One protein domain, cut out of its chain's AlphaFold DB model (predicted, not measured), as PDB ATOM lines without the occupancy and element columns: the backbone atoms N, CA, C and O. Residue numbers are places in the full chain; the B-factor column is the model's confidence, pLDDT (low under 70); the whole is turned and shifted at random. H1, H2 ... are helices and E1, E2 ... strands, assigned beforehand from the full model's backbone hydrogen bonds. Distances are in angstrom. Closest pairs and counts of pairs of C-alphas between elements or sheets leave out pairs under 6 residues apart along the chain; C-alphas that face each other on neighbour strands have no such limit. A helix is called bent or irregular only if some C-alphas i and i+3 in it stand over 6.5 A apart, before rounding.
ATOM      1  N   SER A  24      34.300 -48.146  92.676       86.06
ATOM      2  CA  SER A  24      33.261 -48.621  93.595       86.06
ATOM      3  C   SER A  24      33.753 -48.642  95.041       86.06
ATOM      4  O   SER A  24      34.933 -48.875  95.299       86.06
ATOM      5  N   ILE A  25      32.842 -48.416  95.987       87.56
ATOM      6  CA  ILE A  25      33.091 -48.580  97.423       87.56
ATOM      7  C   ILE A  25      32.603 -49.974  97.814       87.56
ATOM      8  O   ILE A  25      31.482 -50.360  97.483       87.56
ATOM      9  N   GLN A  26      33.454 -50.736  98.489       88.06
ATOM     10  CA  GLN A  26      33.199 -52.119  98.882       88.06
ATOM     11  C   GLN A  26      33.673 -52.351 100.318       88.06
ATOM     12  O   GLN A  26      34.372 -51.516 100.891       88.06
ATOM     13  N   LYS A  27      33.304 -53.494 100.896       85.50
ATOM     14  CA  LYS A  27      33.886 -53.980 102.149       85.50
ATOM     15  C   LYS A  27      34.934 -55.045 101.850       85.50
ATOM     16  O   LYS A  27      34.716 -55.868 100.962       85.50
ATOM     17  N   ASP A  28      36.061 -54.998 102.548       83.88
ATOM     18  CA  ASP A  28      37.091 -56.029 102.483       83.88
ATOM     19  C   ASP A  28      36.706 -57.266 103.314       83.88
ATOM     20  O   ASP A  28      35.590 -57.369 103.836       83.88
ATOM     21  N   GLU A  29      37.626 -58.225 103.416       83.06
ATOM     22  CA  GLU A  29      37.401 -59.493 104.117       83.06
ATOM     23  C   GLU A  29      37.106 -59.313 105.618       83.06
ATOM     24  O   GLU A  29      36.437 -60.155 106.215       83.06
ATOM     25  N   ASN A  30      37.551 -58.202 106.212       81.81
ATOM     26  CA  ASN A  30      37.344 -57.860 107.618       81.81
ATOM     27  C   ASN A  30      36.112 -56.960 107.828       81.81
ATOM     28  O   ASN A  30      35.781 -56.596 108.956       81.81
ATOM     29  N   GLY A  31      35.411 -56.602 106.747       81.00
ATOM     30  CA  GLY A  31      34.293 -55.665 106.774       81.00
ATOM     31  C   GLY A  31      34.712 -54.194 106.717       81.00
ATOM     32  O   GLY A  31      33.837 -53.326 106.816       81.00
ATOM     33  N   ASP A  32      36.004 -53.906 106.530       84.06
ATOM     34  CA  ASP A  32      36.529 -52.550 106.417       84.06
ATOM     35  C   ASP A  32      36.238 -51.958 105.042       84.06
ATOM     36  O   ASP A  32      36.192 -52.644 104.023       84.06
ATOM     37  N   LEU A  33      36.021 -50.645 105.002       88.50
ATOM     38  CA  LEU A  33      35.725 -49.950 103.757       88.50
ATOM     39  C   LEU A  33      36.977 -49.874 102.882       88.50
ATOM     40  O   LEU A  33      38.021 -49.376 103.299       88.50
ATOM     41  N   MET A  34      36.830 -50.302 101.633       91.56
ATOM     42  CA  MET A  34      37.828 -50.141 100.588       91.56
ATOM     43  C   MET A  34      37.213 -49.479  99.360       91.56
ATOM     44  O   MET A  34      36.020 -49.602  99.078       91.56
ATOM     45  N   VAL A  35      38.055 -48.811  98.586       91.44
ATOM     46  CA  VAL A  35      37.688 -48.280  97.273       91.44
ATOM     47  C   VAL A  35      38.395 -49.099  96.216       91.44
ATOM     48  O   VAL A  35      39.612 -49.237  96.265       91.44
ATOM     49  N   VAL A  36      37.643 -49.600  95.243       90.69
ATOM     50  CA  VAL A  36      38.133 -50.414  94.132       90.69
ATOM     51  C   VAL A  36      37.956 -49.655  92.830       90.69
ATOM     52  O   VAL A  36      36.849 -49.224  92.530       90.69
ATOM     53  N   LYS A  37      39.014 -49.562  92.029       90.44
ATOM     54  CA  LYS A  37      38.972 -49.123  90.635       90.44
ATOM     55  C   LYS A  37      39.260 -50.300  89.711       90.44
ATOM     56  O   LYS A  37      40.285 -50.959  89.878       90.44
ATOM     57  N   MET A  38      38.404 -50.541  88.723       87.38
ATOM     58  CA  MET A  38      38.714 -51.432  87.603       87.38
ATOM     59  C   MET A  38      39.633 -50.698  86.617       87.38
ATOM     60  O   MET A  38      39.386 -49.556  86.247       87.38
ATOM     61  N   GLU A  39      40.719 -51.341  86.203       80.75
ATOM     62  CA  GLU A  39      41.695 -50.764  85.265       80.75
ATOM     63  C   GLU A  39      41.378 -51.125  83.805       80.75
ATOM     64  O   GLU A  39      41.975 -50.580  82.877       80.75
ATOM     65  N   THR A  40      40.432 -52.041  83.576       70.62
ATOM     66  CA  THR A  40      40.031 -52.486  82.239       70.62
ATOM     67  C   THR A  40      38.557 -52.188  81.971       70.62
ATOM     68  O   THR A  40      37.694 -52.591  82.743       70.62
ATOM     69  N   LYS A  41      38.264 -51.555  80.823       59.50
ATOM     70  CA  LYS A  41      36.893 -51.210  80.382       59.50
ATOM     71  C   LYS A  41      36.009 -52.427  80.103       59.50
ATOM     72  O   LYS A  41      34.797 -52.381  80.290       59.50
ATOM     73  N   ALA A  42      36.603 -53.526  79.641       58.94
ATOM     74  CA  ALA A  42      35.937 -54.816  79.714       58.94
ATOM     75  C   ALA A  42      35.946 -55.195  81.191       58.94
ATOM     76  O   ALA A  42      37.036 -55.297  81.750       58.94
ATOM     77  N   ARG A  43      34.771 -55.351  81.816       55.22
ATOM     78  CA  ARG A  43      34.609 -55.812  83.205       55.22
ATOM     79  C   ARG A  43      35.283 -57.176  83.376       55.22
ATOM     80  O   ARG A  43      34.641 -58.219  83.319       55.22
ATOM     81  N   ALA A  44      36.600 -57.177  83.505       59.44
ATOM     82  CA  ALA A  44      37.362 -58.360  83.800       59.44
ATOM     83  C   ALA A  44      37.078 -58.648  85.266       59.44
ATOM     84  O   ALA A  44      37.462 -57.875  86.143       59.44
ATOM     85  N   ASN A  45      36.347 -59.729  85.520       71.81
ATOM     86  CA  ASN A  45      36.078 -60.152  86.881       71.81
ATOM     87  C   ASN A  45      37.414 -60.357  87.603       71.81
ATOM     88  O   ASN A  45      38.316 -61.038  87.095       71.81
ATOM     89  N   VAL A  46      37.540 -59.747  88.781       82.50
ATOM     90  CA  VAL A  46      38.661 -60.016  89.678       82.50
ATOM     91  C   VAL A  46      38.499 -61.452  90.159       82.50
ATOM     92  O   VAL A  46      37.564 -61.764  90.887       82.50
ATOM     93  N   ALA A  47      39.390 -62.333  89.712       86.81
ATOM     94  CA  ALA A  47      39.402 -63.739  90.103       86.81
ATOM     95  C   ALA A  47      40.120 -63.942  91.442       86.81
ATOM     96  O   ALA A  47      39.766 -64.835  92.203       86.81
ATOM     97  N   ARG A  48      41.139 -63.119  91.732       89.88
ATOM     98  CA  ARG A  48      41.861 -63.134  93.012       89.88
ATOM     99  C   ARG A  48      42.425 -61.764  93.369       89.88
ATOM    100  O   ARG A  48      42.849 -61.014  92.487       89.88
ATOM    101  N   TRP A  49      42.513 -61.484  94.663       91.81
ATOM    102  CA  TRP A  49      43.207 -60.317  95.203       91.81
ATOM    103  C   TRP A  49      44.627 -60.678  95.645       91.81
ATOM    104  O   TRP A  49      44.872 -61.762  96.167       91.81
ATOM    105  N   GLY A  50      45.576 -59.774  95.405       93.00
ATOM    106  CA  GLY A  50      46.889 -59.817  96.045       93.00
ATOM    107  C   GLY A  50      46.823 -59.390  97.513       93.00
ATOM    108  O   GLY A  50      45.806 -58.870  97.977       93.00
ATOM    109  N   ALA A  51      47.932 -59.577  98.231       93.81
ATOM    110  CA  ALA A  51      48.066 -59.096  99.601       93.81
ATOM    111  C   ALA A  51      47.954 -57.565  99.667       93.81
ATOM    112  O   ALA A  51      48.355 -56.857  98.737       93.81
ATOM    113  N   TRP A  52      47.438 -57.062 100.788       94.50
ATOM    114  CA  TRP A  52      47.511 -55.643 101.105       94.50
ATOM    115  C   TRP A  52      48.969 -55.230 101.298       94.50
ATOM    116  O   TRP A  52      49.728 -55.868 102.022       94.50
ATOM    117  N   GLN A  53      49.357 -54.160 100.619       96.00
ATOM    118  CA  GLN A  53      50.684 -53.578 100.685       96.00
ATOM    119  C   GLN A  53      50.569 -52.175 101.252       96.00
ATOM    120  O   GLN A  53      49.840 -51.340 100.713       96.00
ATOM    121  N   TYR A  54      51.325 -51.909 102.310       94.44
ATOM    122  CA  TYR A  54      51.460 -50.563 102.835       94.44
ATOM    123  C   TYR A  54      52.052 -49.644 101.760       94.44
ATOM    124  O   TYR A  54      53.046 -49.973 101.104       94.44
ATOM    125  N   THR A  55      51.431 -48.487 101.542       93.00
ATOM    126  CA  THR A  55      51.868 -47.541 100.507       93.00
ATOM    127  C   THR A  55      53.106 -46.748 100.917       93.00
ATOM    128  O   THR A  55      53.597 -45.967 100.109       93.00
ATOM    129  N   HIS A  56      53.635 -46.976 102.128       93.19
ATOM    130  CA  HIS A  56      54.670 -46.158 102.772       93.19
ATOM    131  C   HIS A  56      54.198 -44.743 103.116       93.19
ATOM    132  O   HIS A  56      55.009 -43.855 103.363       93.19
ATOM    133  N   ILE A  57      52.880 -44.551 103.165       91.56
ATOM    134  CA  ILE A  57      52.249 -43.296 103.545       91.56
ATOM    135  C   ILE A  57      51.489 -43.537 104.842       91.56
ATOM    136  O   ILE A  57      50.510 -44.285 104.865       91.56
ATOM    137  N   ALA A  58      51.931 -42.859 105.896       93.19
ATOM    138  CA  ALA A  58      51.176 -42.693 107.124       93.19
ATOM    139  C   ALA A  58      51.104 -41.208 107.447       93.19
ATOM    140  O   ALA A  58      52.114 -40.502 107.426       93.19
ATOM    141  N   LEU A  59      49.901 -40.743 107.753       93.38
ATOM    142  CA  LEU A  59      49.659 -39.374 108.183       93.38
ATOM    143  C   LEU A  59      49.186 -39.391 109.625       93.38
ATOM    144  O   LEU A  59      48.340 -40.207 109.988       93.38
ATOM    145  N   SER A  60      49.698 -38.479 110.446       95.81
ATOM    146  CA  SER A  60      49.156 -38.329 111.792       95.81
ATOM    147  C   SER A  60      47.688 -37.911 111.710       95.81
ATOM    148  O   SER A  60      47.281 -37.186 110.798       95.81
ATOM    149  N   THR A  61      46.877 -38.334 112.675       95.62
ATOM    150  CA  THR A  61      45.445 -37.994 112.725       95.62
ATOM    151  C   THR A  61      45.205 -36.486 112.687       95.62
ATOM    152  O   THR A  61      44.246 -36.045 112.059       95.62
ATOM    153  N   GLY A  62      46.105 -35.679 113.262       94.56
ATOM    154  CA  GLY A  62      46.060 -34.217 113.174       94.56
ATOM    155  C   GLY A  62      46.262 -33.677 111.753       94.56
ATOM    156  O   GLY A  62      45.500 -32.814 111.314       94.56
ATOM    157  N   VAL A  63      47.240 -34.204 111.004       94.25
ATOM    158  CA  VAL A  63      47.476 -33.819 109.599       94.25
ATOM    159  C   VAL A  63      46.312 -34.273 108.721       94.25
ATOM    160  O   VAL A  63      45.792 -33.480 107.935       94.25
ATOM    161  N   THR A  64      45.849 -35.510 108.907       94.62
ATOM    162  CA  THR A  64      44.674 -36.056 108.221       94.62
ATOM    163  C   THR A  64      43.442 -35.189 108.474       94.62
ATOM    164  O   THR A  64      42.794 -34.747 107.527       94.62
ATOM    165  N   ALA A  65      43.144 -34.862 109.733       94.69
ATOM    166  CA  ALA A  65      41.999 -34.030 110.084       94.69
ATOM    167  C   ALA A  65      42.097 -32.623 109.479       94.69
ATOM    168  O   ALA A  65      41.121 -32.126 108.912       94.69
ATOM    169  N   GLY A  66      43.273 -31.991 109.544       93.00
ATOM    170  CA  GLY A  66      43.517 -30.682 108.936       93.00
ATOM    171  C   GLY A  66      43.312 -30.684 107.417       93.00
ATOM    172  O   GLY A  66      42.653 -29.789 106.878       93.00
ATOM    173  N   ALA A  67      43.809 -31.716 106.731       91.69
ATOM    174  CA  ALA A  67      43.630 -31.893 105.294       91.69
ATOM    175  C   ALA A  67      42.152 -32.085 104.925       91.69
ATOM    176  O   ALA A  67      41.647 -31.428 104.020       91.69
ATOM    177  N   ILE A  68      41.420 -32.921 105.659       92.50
ATOM    178  CA  ILE A  68      39.997 -33.170 105.390       92.50
ATOM    179  C   ILE A  68      39.152 -31.920 105.661       92.50
ATOM    180  O   ILE A  68      38.291 -31.579 104.854       92.50
ATOM    181  N   ASN A  69      39.422 -31.182 106.741       91.50
ATOM    182  CA  ASN A  69      38.738 -29.912 107.003       91.50
ATOM    183  C   ASN A  69      39.009 -28.892 105.885       91.50
ATOM    184  O   ASN A  69      38.095 -28.213 105.422       91.50
ATOM    185  N   THR A  70      40.249 -28.827 105.393       89.00
ATOM    186  CA  THR A  70      40.608 -27.959 104.263       89.00
ATOM    187  C   THR A  70      39.906 -28.392 102.975       89.00
ATOM    188  O   THR A  70      39.369 -27.545 102.265       89.00
ATOM    189  N   ALA A  71      39.840 -29.698 102.700       87.50
ATOM    190  CA  ALA A  71      39.105 -30.254 101.567       87.50
ATOM    191  C   ALA A  71      37.614 -29.922 101.622       87.50
ATOM    192  O   ALA A  71      37.012 -29.651 100.586       87.50
ATOM    193  N   TYR A  72      37.029 -29.930 102.819       86.00
ATOM    194  CA  TYR A  72      35.623 -29.611 103.019       86.00
ATOM    195  C   TYR A  72      35.332 -28.145 102.668       86.00
ATOM    196  O   TYR A  72      34.324 -27.851 102.036       86.00
ATOM    197  N   SER A  73      36.242 -27.224 103.006       83.31
ATOM    198  CA  SER A  73      36.069 -25.791 102.725       83.31
ATOM    199  C   SER A  73      36.520 -25.350 101.328       83.31
ATOM    200  O   SER A  73      35.940 -24.423 100.770       83.31
ATOM    201  N   LYS A  74      37.578 -25.950 100.771       82.94
ATOM    202  CA  LYS A  74      38.241 -25.492  99.530       82.94
ATOM    203  C   LYS A  74      38.167 -26.494  98.376       82.94
ATOM    204  O   LYS A  74      38.694 -26.229  97.298       82.94
ATOM    205  N   GLY A  75      37.529 -27.641  98.594       81.88
ATOM    206  CA  GLY A  75      37.456 -28.743  97.641       81.88
ATOM    207  C   GLY A  75      38.638 -29.710  97.748       81.88
ATOM    208  O   GLY A  75      39.761 -29.339  98.101       81.88
ATOM    209  N   ILE A  76      38.385 -30.976  97.400       77.44
ATOM    210  CA  ILE A  76      39.330 -32.088  97.594       77.44
ATOM    211  C   ILE A  76      40.651 -31.925  96.827       77.44
ATOM    212  O   ILE A  76      41.698 -32.351  97.309       77.44
ATOM    213  N   GLY A  77      40.624 -31.242  95.677       77.06
ATOM    214  CA  GLY A  77      41.810 -30.970  94.859       77.06
ATOM    215  C   GLY A  77      42.916 -30.220  95.610       77.06
ATOM    216  O   GLY A  77      44.091 -30.429  95.327       77.06
ATOM    217  N   SER A  78      42.552 -29.410  96.612       81.00
ATOM    218  CA  SER A  78      43.498 -28.599  97.389       81.00
ATOM    219  C   SER A  78      44.406 -29.405  98.326       81.00
ATOM    220  O   SER A  78      45.426 -28.883  98.772       81.00
ATOM    221  N   VAL A  79      44.067 -30.668  98.617       82.69
ATOM    222  CA  VAL A  79      44.786 -31.484  99.614       82.69
ATOM    223  C   VAL A  79      45.297 -32.820  99.088       82.69
ATOM    224  O   VAL A  79      45.880 -33.590  99.848       82.69
ATOM    225  N   LEU A  80      45.129 -33.108  97.794       82.12
ATOM    226  CA  LEU A  80      45.572 -34.379  97.208       82.12
ATOM    227  C   LEU A  80      47.071 -34.638  97.416       82.12
ATOM    228  O   LEU A  80      47.468 -35.767  97.689       82.12
ATOM    229  N   GLY A  81      47.887 -33.580  97.363       82.94
ATOM    230  CA  GLY A  81      49.329 -33.665  97.602       82.94
ATOM    231  C   GLY A  81      49.709 -34.087  99.026       82.94
ATOM    232  O   GLY A  81      50.781 -34.647  99.212       82.94
ATOM    233  N   ILE A  82      48.832 -33.878 100.017       87.69
ATOM    234  CA  ILE A  82      49.082 -34.276 101.413       87.69
ATOM    235  C   ILE A  82      48.962 -35.793 101.562       87.69
ATOM    236  O   ILE A  82      49.757 -36.419 102.254       87.69
ATOM    237  N   PHE A  83      47.976 -36.390 100.893       86.62
ATOM    238  CA  PHE A  83      47.689 -37.816 101.010       86.62
ATOM    239  C   PHE A  83      48.612 -38.709 100.184       86.62
ATOM    240  O   PHE A  83      48.655 -39.907 100.435       86.62
ATOM    241  N   GLY A  84      49.298 -38.170  99.171       84.25
ATOM    242  CA  GLY A  84      50.198 -38.949  98.308       84.25
ATOM    243  C   GLY A  84      49.516 -40.097  97.544       84.25
ATOM    244  O   GLY A  84      50.189 -40.961  96.987       84.25
ATOM    245  N   LEU A  85      48.180 -40.114  97.514       87.62
ATOM    246  CA  LEU A  85      47.356 -41.103  96.833       87.62
ATOM    247  C   LEU A  85      46.642 -40.483  95.625       87.62
ATOM    248  O   LEU A  85      46.408 -39.272  95.593       87.62
ATOM    249  N   PRO A  86      46.231 -41.300  94.637       87.56
ATOM    250  CA  PRO A  86      45.418 -40.823  93.526       87.56
ATOM    251  C   PRO A  86      44.140 -40.126  94.013       87.56
ATOM    252  O   PRO A  86      43.458 -40.620  94.912       87.56
ATOM    253  N   GLY A  87      43.768 -39.013  93.373       84.69
ATOM    254  CA  GLY A  87      42.623 -38.206  93.811       84.69
ATOM    255  C   GLY A  87      41.288 -38.952  93.839       84.69
ATOM    256  O   GLY A  87      40.481 -38.728  94.739       84.69
ATOM    257  N   TRP A  88      41.084 -39.904  92.922       85.00
ATOM    258  CA  TRP A  88      39.901 -40.766  92.933       85.00
ATOM    259  C   TRP A  88      39.844 -41.657  94.181       85.00
ATOM    260  O   TRP A  88      38.753 -41.897  94.694       85.00
ATOM    261  N   ALA A  89      40.988 -42.131  94.686       89.06
ATOM    262  CA  ALA A  89      41.040 -43.020  95.841       89.06
ATOM    263  C   ALA A  89      40.662 -42.250  97.107       89.06
ATOM    264  O   ALA A  89      39.751 -42.661  97.816       89.06
ATOM    265  N   ILE A  90      41.276 -41.084  97.334       89.81
ATOM    266  CA  ILE A  90      40.951 -40.230  98.484       89.81
ATOM    267  C   ILE A  90      39.507 -39.738  98.427       89.81
ATOM    268  O   ILE A  90      38.795 -39.844  99.421       89.81
ATOM    269  N   GLY A  91      39.051 -39.249  97.270       87.88
ATOM    270  CA  GLY A  91      37.678 -38.769  97.121       87.88
ATOM    271  C   GLY A  91      36.651 -39.841  97.494       87.88
ATOM    272  O   GLY A  91      35.734 -39.577  98.265       87.88
ATOM    273  N   ASN A  92      36.845 -41.075  97.023       89.00
ATOM    274  CA  ASN A  92      35.935 -42.174  97.338       89.00
ATOM    275  C   ASN A  92      36.128 -42.740  98.751       89.00
ATOM    276  O   ASN A  92      35.148 -43.186  99.335       89.00
ATOM    277  N   LEU A  93      37.333 -42.698  99.331       91.44
ATOM    278  CA  LEU A  93      37.554 -43.078 100.731       91.44
ATOM    279  C   LEU A  93      36.816 -42.113 101.666       91.44
ATOM    280  O   LEU A  93      36.202 -42.541 102.639       91.44
ATOM    281  N   LEU A  94      36.818 -40.818 101.343       89.81
ATOM    282  CA  LEU A  94      36.059 -39.801 102.072       89.81
ATOM    283  C   LEU A  94      34.549 -39.986 101.912       89.81
ATOM    284  O   LEU A  94      33.814 -39.914 102.900       89.81
ATOM    285  N   THR A  95      34.079 -40.278 100.696       88.75
ATOM    286  CA  THR A  95      32.673 -40.637 100.460       88.75
ATOM    287  C   THR A  95      32.280 -41.884 101.251       88.75
ATOM    288  O   THR A  95      31.250 -41.869 101.920       88.75
ATOM    289  N   ALA A  96      33.115 -42.928 101.252       86.75
ATOM    290  CA  ALA A  96      32.892 -44.150 102.024       86.75
ATOM    291  C   ALA A  96      32.830 -43.866 103.531       86.75
ATOM    292  O   ALA A  96      31.981 -44.410 104.231       86.75
ATOM    293  N   ALA A  97      33.684 -42.966 104.019       88.69
ATOM    294  CA  ALA A  97      33.683 -42.514 105.404       88.69
ATOM    295  C   ALA A  97      32.458 -41.655 105.772       88.69
ATOM    296  O   ALA A  97      32.253 -41.374 106.953       88.69
ATOM    297  N   GLY A  98      31.659 -41.214 104.792       87.00
ATOM    298  CA  GLY A  98      30.529 -40.314 105.012       87.00
ATOM    299  C   GLY A  98      30.969 -38.930 105.482       87.00
ATOM    300  O   GLY A  98      30.277 -38.312 106.284       87.00
ATOM    301  N   TRP A  99      32.129 -38.450 105.020       85.44
ATOM    302  CA  TRP A  99      32.799 -37.267 105.571       85.44
ATOM    303  C   TRP A  99      31.929 -35.999 105.633       85.44
ATOM    304  O   TRP A  99      32.071 -35.210 106.561       85.44
ATOM    305  N   THR A 100      30.984 -35.819 104.706       84.81
ATOM    306  CA  THR A 100      30.052 -34.679 104.678       84.81
ATOM    307  C   THR A 100      28.959 -34.740 105.746       84.81
ATOM    308  O   THR A 100      28.297 -33.738 105.996       84.81
ATOM    309  N   ASN A 101      28.758 -35.890 106.393       86.38
ATOM    310  CA  ASN A 101      27.683 -36.096 107.367       86.38
ATOM    311  C   ASN A 101      28.078 -35.674 108.793       86.38
ATOM    312  O   ASN A 101      27.229 -35.630 109.678       86.38
ATOM    313  N   TYR A 102      29.352 -35.350 109.031       83.31
ATOM    314  CA  TYR A 102      29.883 -35.030 110.364       83.31
ATOM    315  C   TYR A 102      29.786 -33.542 110.752       83.31
ATOM    316  O   TYR A 102      30.403 -33.113 111.731       83.31
ATOM    317  N   GLY A 103      29.018 -32.740 110.007       76.62
ATOM    318  CA  GLY A 103      28.735 -31.341 110.340       76.62
ATOM    319  C   GLY A 103      30.003 -30.498 110.530       76.62
ATOM    320  O   GLY A 103      30.771 -30.307 109.593       76.62
ATOM    321  N   ASN A 104      30.224 -29.995 111.751       73.88
ATOM    322  CA  ASN A 104      31.268 -29.006 112.062       73.88
ATOM    323  C   ASN A 104      32.692 -29.575 112.230       73.88
ATOM    324  O   ASN A 104      33.628 -28.794 112.394       73.88
ATOM    325  N   SER A 105      32.898 -30.899 112.240       83.06
ATOM    326  CA  SER A 105      34.246 -31.475 112.426       83.06
ATOM    327  C   SER A 105      34.499 -32.744 111.598       83.06
ATOM    328  O   SER A 105      34.836 -33.798 112.151       83.06
ATOM    329  N   PRO A 106      34.364 -32.669 110.260       89.56
ATOM    330  CA  PRO A 106      34.511 -33.832 109.393       89.56
ATOM    331  C   PRO A 106      35.909 -34.446 109.461       89.56
ATOM    332  O   PRO A 106      36.042 -35.667 109.487       89.56
ATOM    333  N   GLY A 107      36.954 -33.627 109.586       90.94
ATOM    334  CA  GLY A 107      38.322 -34.121 109.642       90.94
ATOM    335  C   GLY A 107      38.626 -34.973 110.867       90.94
ATOM    336  O   GLY A 107      39.221 -36.034 110.723       90.94
ATOM    337  N   ASN A 108      38.184 -34.562 112.058       92.94
ATOM    338  CA  ASN A 108      38.444 -35.330 113.279       92.94
ATOM    339  C   ASN A 108      37.676 -36.654 113.288       92.94
ATOM    340  O   ASN A 108      38.218 -37.674 113.709       92.94
ATOM    341  N   ALA A 109      36.424 -36.640 112.824       92.44
ATOM    342  CA  ALA A 109      35.602 -37.842 112.754       92.44
ATOM    343  C   ALA A 109      36.201 -38.871 111.786       92.44
ATOM    344  O   ALA A 109      36.388 -40.028 112.155       92.44
ATOM    345  N   VAL A 110      36.577 -38.436 110.581       93.50
ATOM    346  CA  VAL A 110      37.167 -39.327 109.578       93.50
ATOM    347  C   VAL A 110      38.568 -39.787 109.982       93.50
ATOM    348  O   VAL A 110      38.867 -40.967 109.851       93.50
ATOM    349  N   ALA A 111      39.413 -38.909 110.535       94.12
ATOM    350  CA  ALA A 111      40.746 -39.305 110.995       94.12
ATOM    351  C   ALA A 111      40.680 -40.389 112.083       94.12
ATOM    352  O   ALA A 111      41.452 -41.338 112.036       94.12
ATOM    353  N   ARG A 112      39.728 -40.290 113.023       92.38
ATOM    354  CA  ARG A 112      39.486 -41.333 114.036       92.38
ATOM    355  C   ARG A 112      38.911 -42.617 113.447       92.38
ATOM    356  O   ARG A 112      39.214 -43.690 113.946       92.38
ATOM    357  N   LEU A 113      38.069 -42.511 112.419       91.94
ATOM    358  CA  LEU A 113      37.526 -43.674 111.716       91.94
ATOM    359  C   LEU A 113      38.621 -44.444 110.961       91.94
ATOM    360  O   LEU A 113      38.538 -45.665 110.840       91.94
ATOM    361  N   TRP A 114      39.605 -43.724 110.423       93.56
ATOM    362  CA  TRP A 114      40.705 -44.288 109.645       93.56
ATOM    363  C   TRP A 114      41.883 -44.773 110.497       93.56
ATOM    364  O   TRP A 114      42.574 -45.682 110.058       93.56
ATOM    365  N   ASP A 115      42.094 -44.216 111.694       93.44
ATOM    366  CA  ASP A 115      43.063 -44.707 112.688       93.44
ATOM    367  C   ASP A 115      42.496 -45.943 113.407       93.44
ATOM    368  O   ASP A 115      41.973 -45.858 114.525       93.44
ATOM    369  N   LYS A 116      42.551 -47.099 112.734       89.00
ATOM    370  CA  LYS A 116      41.972 -48.362 113.228       89.00
ATOM    371  C   LYS A 116      42.731 -48.906 114.428       89.00
ATOM    372  O   LYS A 116      42.148 -49.566 115.282       89.00
ATOM    373  N   ASN A 117      44.024 -48.613 114.485       87.88
ATOM    374  CA  ASN A 117      44.914 -49.060 115.548       87.88
ATOM    375  C   ASN A 117      44.918 -48.124 116.768       87.88
ATOM    376  O   ASN A 117      45.568 -48.435 117.766       87.88
ATOM    377  N   HIS A 118      44.209 -46.992 116.697       89.12
ATOM    378  CA  HIS A 118      44.148 -45.961 117.736       89.12
ATOM    379  C   HIS A 118      45.530 -45.483 118.204       89.12
ATOM    380  O   HIS A 118      45.736 -45.169 119.379       89.12
ATOM    381  N   ASN A 119      46.492 -45.442 117.281       91.75
ATOM    382  CA  ASN A 119      47.882 -45.083 117.560       91.75
ATOM    383  C   ASN A 119      48.215 -43.642 117.135       91.75
ATOM    384  O   ASN A 119      49.364 -43.210 117.254       91.75
ATOM    385  N   GLY A 120      47.222 -42.891 116.649       94.12
ATOM    386  CA  GLY A 120      47.382 -41.518 116.193       94.12
ATOM    387  C   GLY A 120      47.881 -41.392 114.755       94.12
ATOM    388  O   GLY A 120      48.155 -40.267 114.326       94.12
ATOM    389  N   TRP A 121      47.961 -42.489 114.002       95.31
ATOM    390  CA  TRP A 121      48.387 -42.521 112.607       95.31
ATOM    391  C   TRP A 121      47.355 -43.221 111.729       95.31
ATOM    392  O   TRP A 121      46.741 -44.202 112.118       95.31
ATOM    393  N   VAL A 122      47.198 -42.710 110.513       95.44
ATOM    394  CA  VAL A 122      46.401 -43.328 109.458       95.44
ATOM    395  C   VAL A 122      47.354 -43.847 108.399       95.44
ATOM    396  O   VAL A 122      47.988 -43.051 107.699       95.44
ATOM    397  N   GLY A 123      47.461 -45.164 108.292       94.81
ATOM    398  CA  GLY A 123      48.203 -45.852 107.253       94.81
ATOM    399  C   GLY A 123      47.337 -46.094 106.024       94.81
ATOM    400  O   GLY A 123      46.153 -46.414 106.120       94.81
ATOM    401  N   PHE A 124      47.936 -45.968 104.845       94.56
ATOM    402  CA  PHE A 124      47.261 -46.269 103.588       94.56
ATOM    403  C   PHE A 124      47.787 -47.566 102.990       94.56
ATOM    404  O   PHE A 124      48.991 -47.824 102.944       94.56
ATOM    405  N   TYR A 125      46.869 -48.378 102.481       95.06
ATOM    406  CA  TYR A 125      47.181 -49.684 101.921       95.06
ATOM    407  C   TYR A 125      46.611 -49.792 100.522       95.06
ATOM    408  O   TYR A 125      45.526 -49.287 100.234       95.06
ATOM    409  N   LYS A 126      47.352 -50.472  99.649       95.50
ATOM    410  CA  LYS A 126      46.941 -50.787  98.286       95.50
ATOM    411  C   LYS A 126      46.968 -52.287  98.054       95.50
ATOM    412  O   LYS A 126      47.803 -52.987  98.620       95.50
ATOM    413  N   ARG A 127      46.116 -52.780  97.166       94.75
ATOM    414  CA  ARG A 127      46.248 -54.131  96.609       94.75
ATOM    415  C   ARG A 127      45.839 -54.167  95.152       94.75
ATOM    416  O   ARG A 127      45.075 -53.323  94.683       94.75
ATOM    417  N   THR A 128      46.324 -55.182  94.454       94.25
ATOM    418  CA  THR A 128      46.019 -55.417  93.043       94.25
ATOM    419  C   THR A 128      45.083 -56.610  92.902       94.25
ATOM    420  O   THR A 128      45.296 -57.655  93.516       94.25
ATOM    421  N   GLY A 129      44.038 -56.447  92.097       91.31
ATOM    422  CA  GLY A 129      43.130 -57.510  91.686       91.31
ATOM    423  C   GLY A 129      43.574 -58.093  90.351       91.31
ATOM    424  O   GLY A 129      43.907 -57.350  89.423       91.31
ATOM    425  N   TYR A 130      43.574 -59.419  90.252       90.06
ATOM    426  CA  TYR A 130      44.003 -60.157  89.069       90.06
ATOM    427  C   TYR A 130      42.846 -60.948  88.463       90.06
ATOM    428  O   TYR A 130      42.019 -61.504  89.185       90.06
ATOM    429  N   ASN A 131      42.807 -61.037  87.134       89.31
ATOM    430  CA  ASN A 131      41.872 -61.916  86.431       89.31
ATOM    431  C   ASN A 131      42.360 -63.380  86.423       89.31
ATOM    432  O   ASN A 131      43.457 -63.690  86.896       89.31
ATOM    433  N   GLY A 132      41.564 -64.287  85.844       86.44
ATOM    434  CA  GLY A 132      41.906 -65.714  85.743       86.44
ATOM    435  C   GLY A 132      43.194 -66.014  84.960       86.44
ATOM    436  O   GLY A 132      43.798 -67.060  85.161       86.44
ATOM    437  N   ALA A 133      43.660 -65.080  84.122       88.31
ATOM    438  CA  ALA A 133      44.925 -65.177  83.390       88.31
ATOM    439  C   ALA A 133      46.116 -64.548  84.144       88.31
ATOM    440  O   ALA A 133      47.201 -64.412  83.583       88.31
ATOM    441  N   GLY A 134      45.922 -64.106  85.391       87.50
ATOM    442  CA  GLY A 134      46.966 -63.490  86.211       87.50
ATOM    443  C   GLY A 134      47.328 -62.052  85.828       87.50
ATOM    444  O   GLY A 134      48.323 -61.532  86.326       87.50
ATOM    445  N   ARG A 135      46.541 -61.383  84.976       89.44
ATOM    446  CA  ARG A 135      46.754 -59.970  84.617       89.44
ATOM    447  C   ARG A 135      46.116 -59.055  85.654       89.44
ATOM    448  O   ARG A 135      45.016 -59.349  86.119       89.44
ATOM    449  N   ALA A 136      46.782 -57.949  85.984       90.19
ATOM    450  CA  ALA A 136      46.223 -56.910  86.846       90.19
ATOM    451  C   ALA A 136      45.039 -56.229  86.145       90.19
ATOM    452  O   ALA A 136      45.168 -55.772  85.011       90.19
ATOM    453  N   VAL A 137      43.888 -56.193  86.814       89.94
ATOM    454  CA  VAL A 137      42.632 -55.645  86.271       89.94
ATOM    455  C   VAL A 137      41.907 -54.720  87.238       89.94
ATOM    456  O   VAL A 137      40.957 -54.057  86.837       89.94
ATOM    457  N   ALA A 138      42.349 -54.646  88.494       90.50
ATOM    458  CA  ALA A 138      41.790 -53.735  89.478       90.50
ATOM    459  C   ALA A 138      42.848 -53.263  90.476       90.50
ATOM    460  O   ALA A 138      43.806 -53.981  90.776       90.50
ATOM    461  N   THR A 139      42.619 -52.086  91.044       93.19
ATOM    462  CA  THR A 139      43.400 -51.522  92.144       93.19
ATOM    463  C   THR A 139      42.452 -51.176  93.279       93.19
ATOM    464  O   THR A 139      41.428 -50.538  93.042       93.19
ATOM    465  N   ALA A 140      42.784 -51.562  94.508       93.62
ATOM    466  CA  ALA A 140      42.007 -51.192  95.684       93.62
ATOM    467  C   ALA A 140      42.853 -50.421  96.697       93.62
ATOM    468  O   ALA A 140      44.044 -50.699  96.833       93.62
ATOM    469  N   TYR A 141      42.222 -49.488  97.411       95.06
ATOM    470  CA  TYR A 141      42.811 -48.730  98.513       95.06
ATOM    471  C   TYR A 141      41.952 -48.833  99.770       95.06
ATOM    472  O   TYR A 141      40.722 -48.828  99.677       95.06
ATOM    473  N   LYS A 142      42.602 -48.877 100.934       94.00
ATOM    474  CA  LYS A 142      41.968 -48.760 102.252       94.00
ATOM    475  C   LYS A 142      42.870 -48.023 103.243       94.00
ATOM    476  O   LYS A 142      44.021 -47.711 102.924       94.00
ATOM    477  N   THR A 143      42.331 -47.775 104.430       93.62
ATOM    478  CA  THR A 143      43.021 -47.153 105.567       93.62
ATOM    479  C   THR A 143      43.032 -48.086 106.772       93.62
ATOM    480  O   THR A 143      42.010 -48.728 107.022       93.62
ATOM    481  N   GLU A 144      44.134 -48.108 107.522       88.94
ATOM    482  CA  GLU A 144      44.269 -48.790 108.825       88.94
ATOM    483  C   GLU A 144      45.052 -47.946 109.840       88.94
ATOM    484  O   GLU A 144      45.873 -47.114 109.392       88.94
TER     485      GLU A 144
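Overview. This is residues 24 to 144 of the 144 residues of an uncharacterized protein of Enterococcus sp. 10A9_DIV0425 (UniProt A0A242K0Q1). A long, strongly twisted sheet of five strands has helices gathered over one face towards one end, while the turn of the hairpin E4 and E5 makes the other end. H3 covers E2 and E5, H1 stands at the end of the sheet near E3 and E4 with H5 packed on it, H2 bridges H1 and H3, and little H4 packs on H5, off the sheet. The printed part has 121 residues, with five named helices and five named strands in the order E1 E2 E3 H1 H2 H3 H4 H5 E4 E5; the sheet runs E1 E2 E5 E4 E3, antiparallel throughout, and the class is mixed. The whole is compact, with a radius of gyration of the C-alphas of 14.7 A, but elongated, spanning 47 by 28 by 23 A.

Along the chain. E1, residues 24 to 27, begins with C-alpha 24 at (33.261, -48.621, 93.595) and is 10.1 A long. E2 is residues 33 to 38, 16.5 A. E3, residues 53 to 60, 18.9 A, bends by 63 degrees at residue 56. H1 is residues 61 to 74, 19.6 A, from C-alpha 61 at (45.445, -37.994, 112.725). H2, residues 76 to 83, 10.7 A, is irregular: C-alphas 78 and 81 are 7.7 A apart. H3 is residues 87 to 96, 14.1 A. H4, residues 99 to 102, is neither bent nor irregular, but only just: C-alphas 99 and 102 are 6.0 A apart. H5 is residues 106 to 114, 12.2 A. E4, residues 121 to 130, is 29.7 A; E5, residues 136 to 143, is 21.4 A and ends with C-alpha 143 at (43.021, -47.153, 105.567).

Arrangement. E1 and E2 form a hairpin, with N 26 and O 34 at 2.9 A. Within hydrogen-bond range are also N 37 and O 139 across the neighbours E2 and E5, at 2.8 A, N 127 and O 140 across the hairpin E4 and E5, at 3.0 A, and N 55 and O 124 across the neighbours E3 and E4, at 2.9 A. H1, H3 and H5 are on the same face, making two layers, helices on one face of a sheet. H3, at a height of 8.8 A, runs slantwise, 39 degrees to E2 on the local plane; the closest C-alphas, Val 35 and Leu 93, are 6.2 A apart. H1 touches H5, opposite ways at a steep tilt of 42 degrees, C-alphas 65 and 107 coming closest at 3.7 A. With residues 67 to 71 alone H1 touches H2, a helical hairpin at 19 degrees, a shallow tilt, closest at C-alphas 67 and 79, 5.8 A. H2 touches H3, about perpendicular at 80 degrees, closest at C-alphas 80 and 87, 5.9 A. H4 touches H5, with C-alphas 99 and 106 closest at 5.4 A, and is not on the sheet. In H1, H3 and H5 every O i to N i+4 pair is within hydrogen-bond range; in H2 0 of 4 are, beside 3 of 5 O i to N i+3 pairs, and H4 is too short for an O i to N i+4 pair.

Size, cuts and confidence. The C-alphas farthest apart, Asn 104 and Ala 133, are 48.1 A from each other. The printed part has no cut. The link from E2 to E3, residues 39 to 52, is long; its residues 48 to 49 pair antiparallel with residues 129 to 130 of E4. The mean pLDDT of the printed part is 87.8, and residues 41 to 44 are under 70.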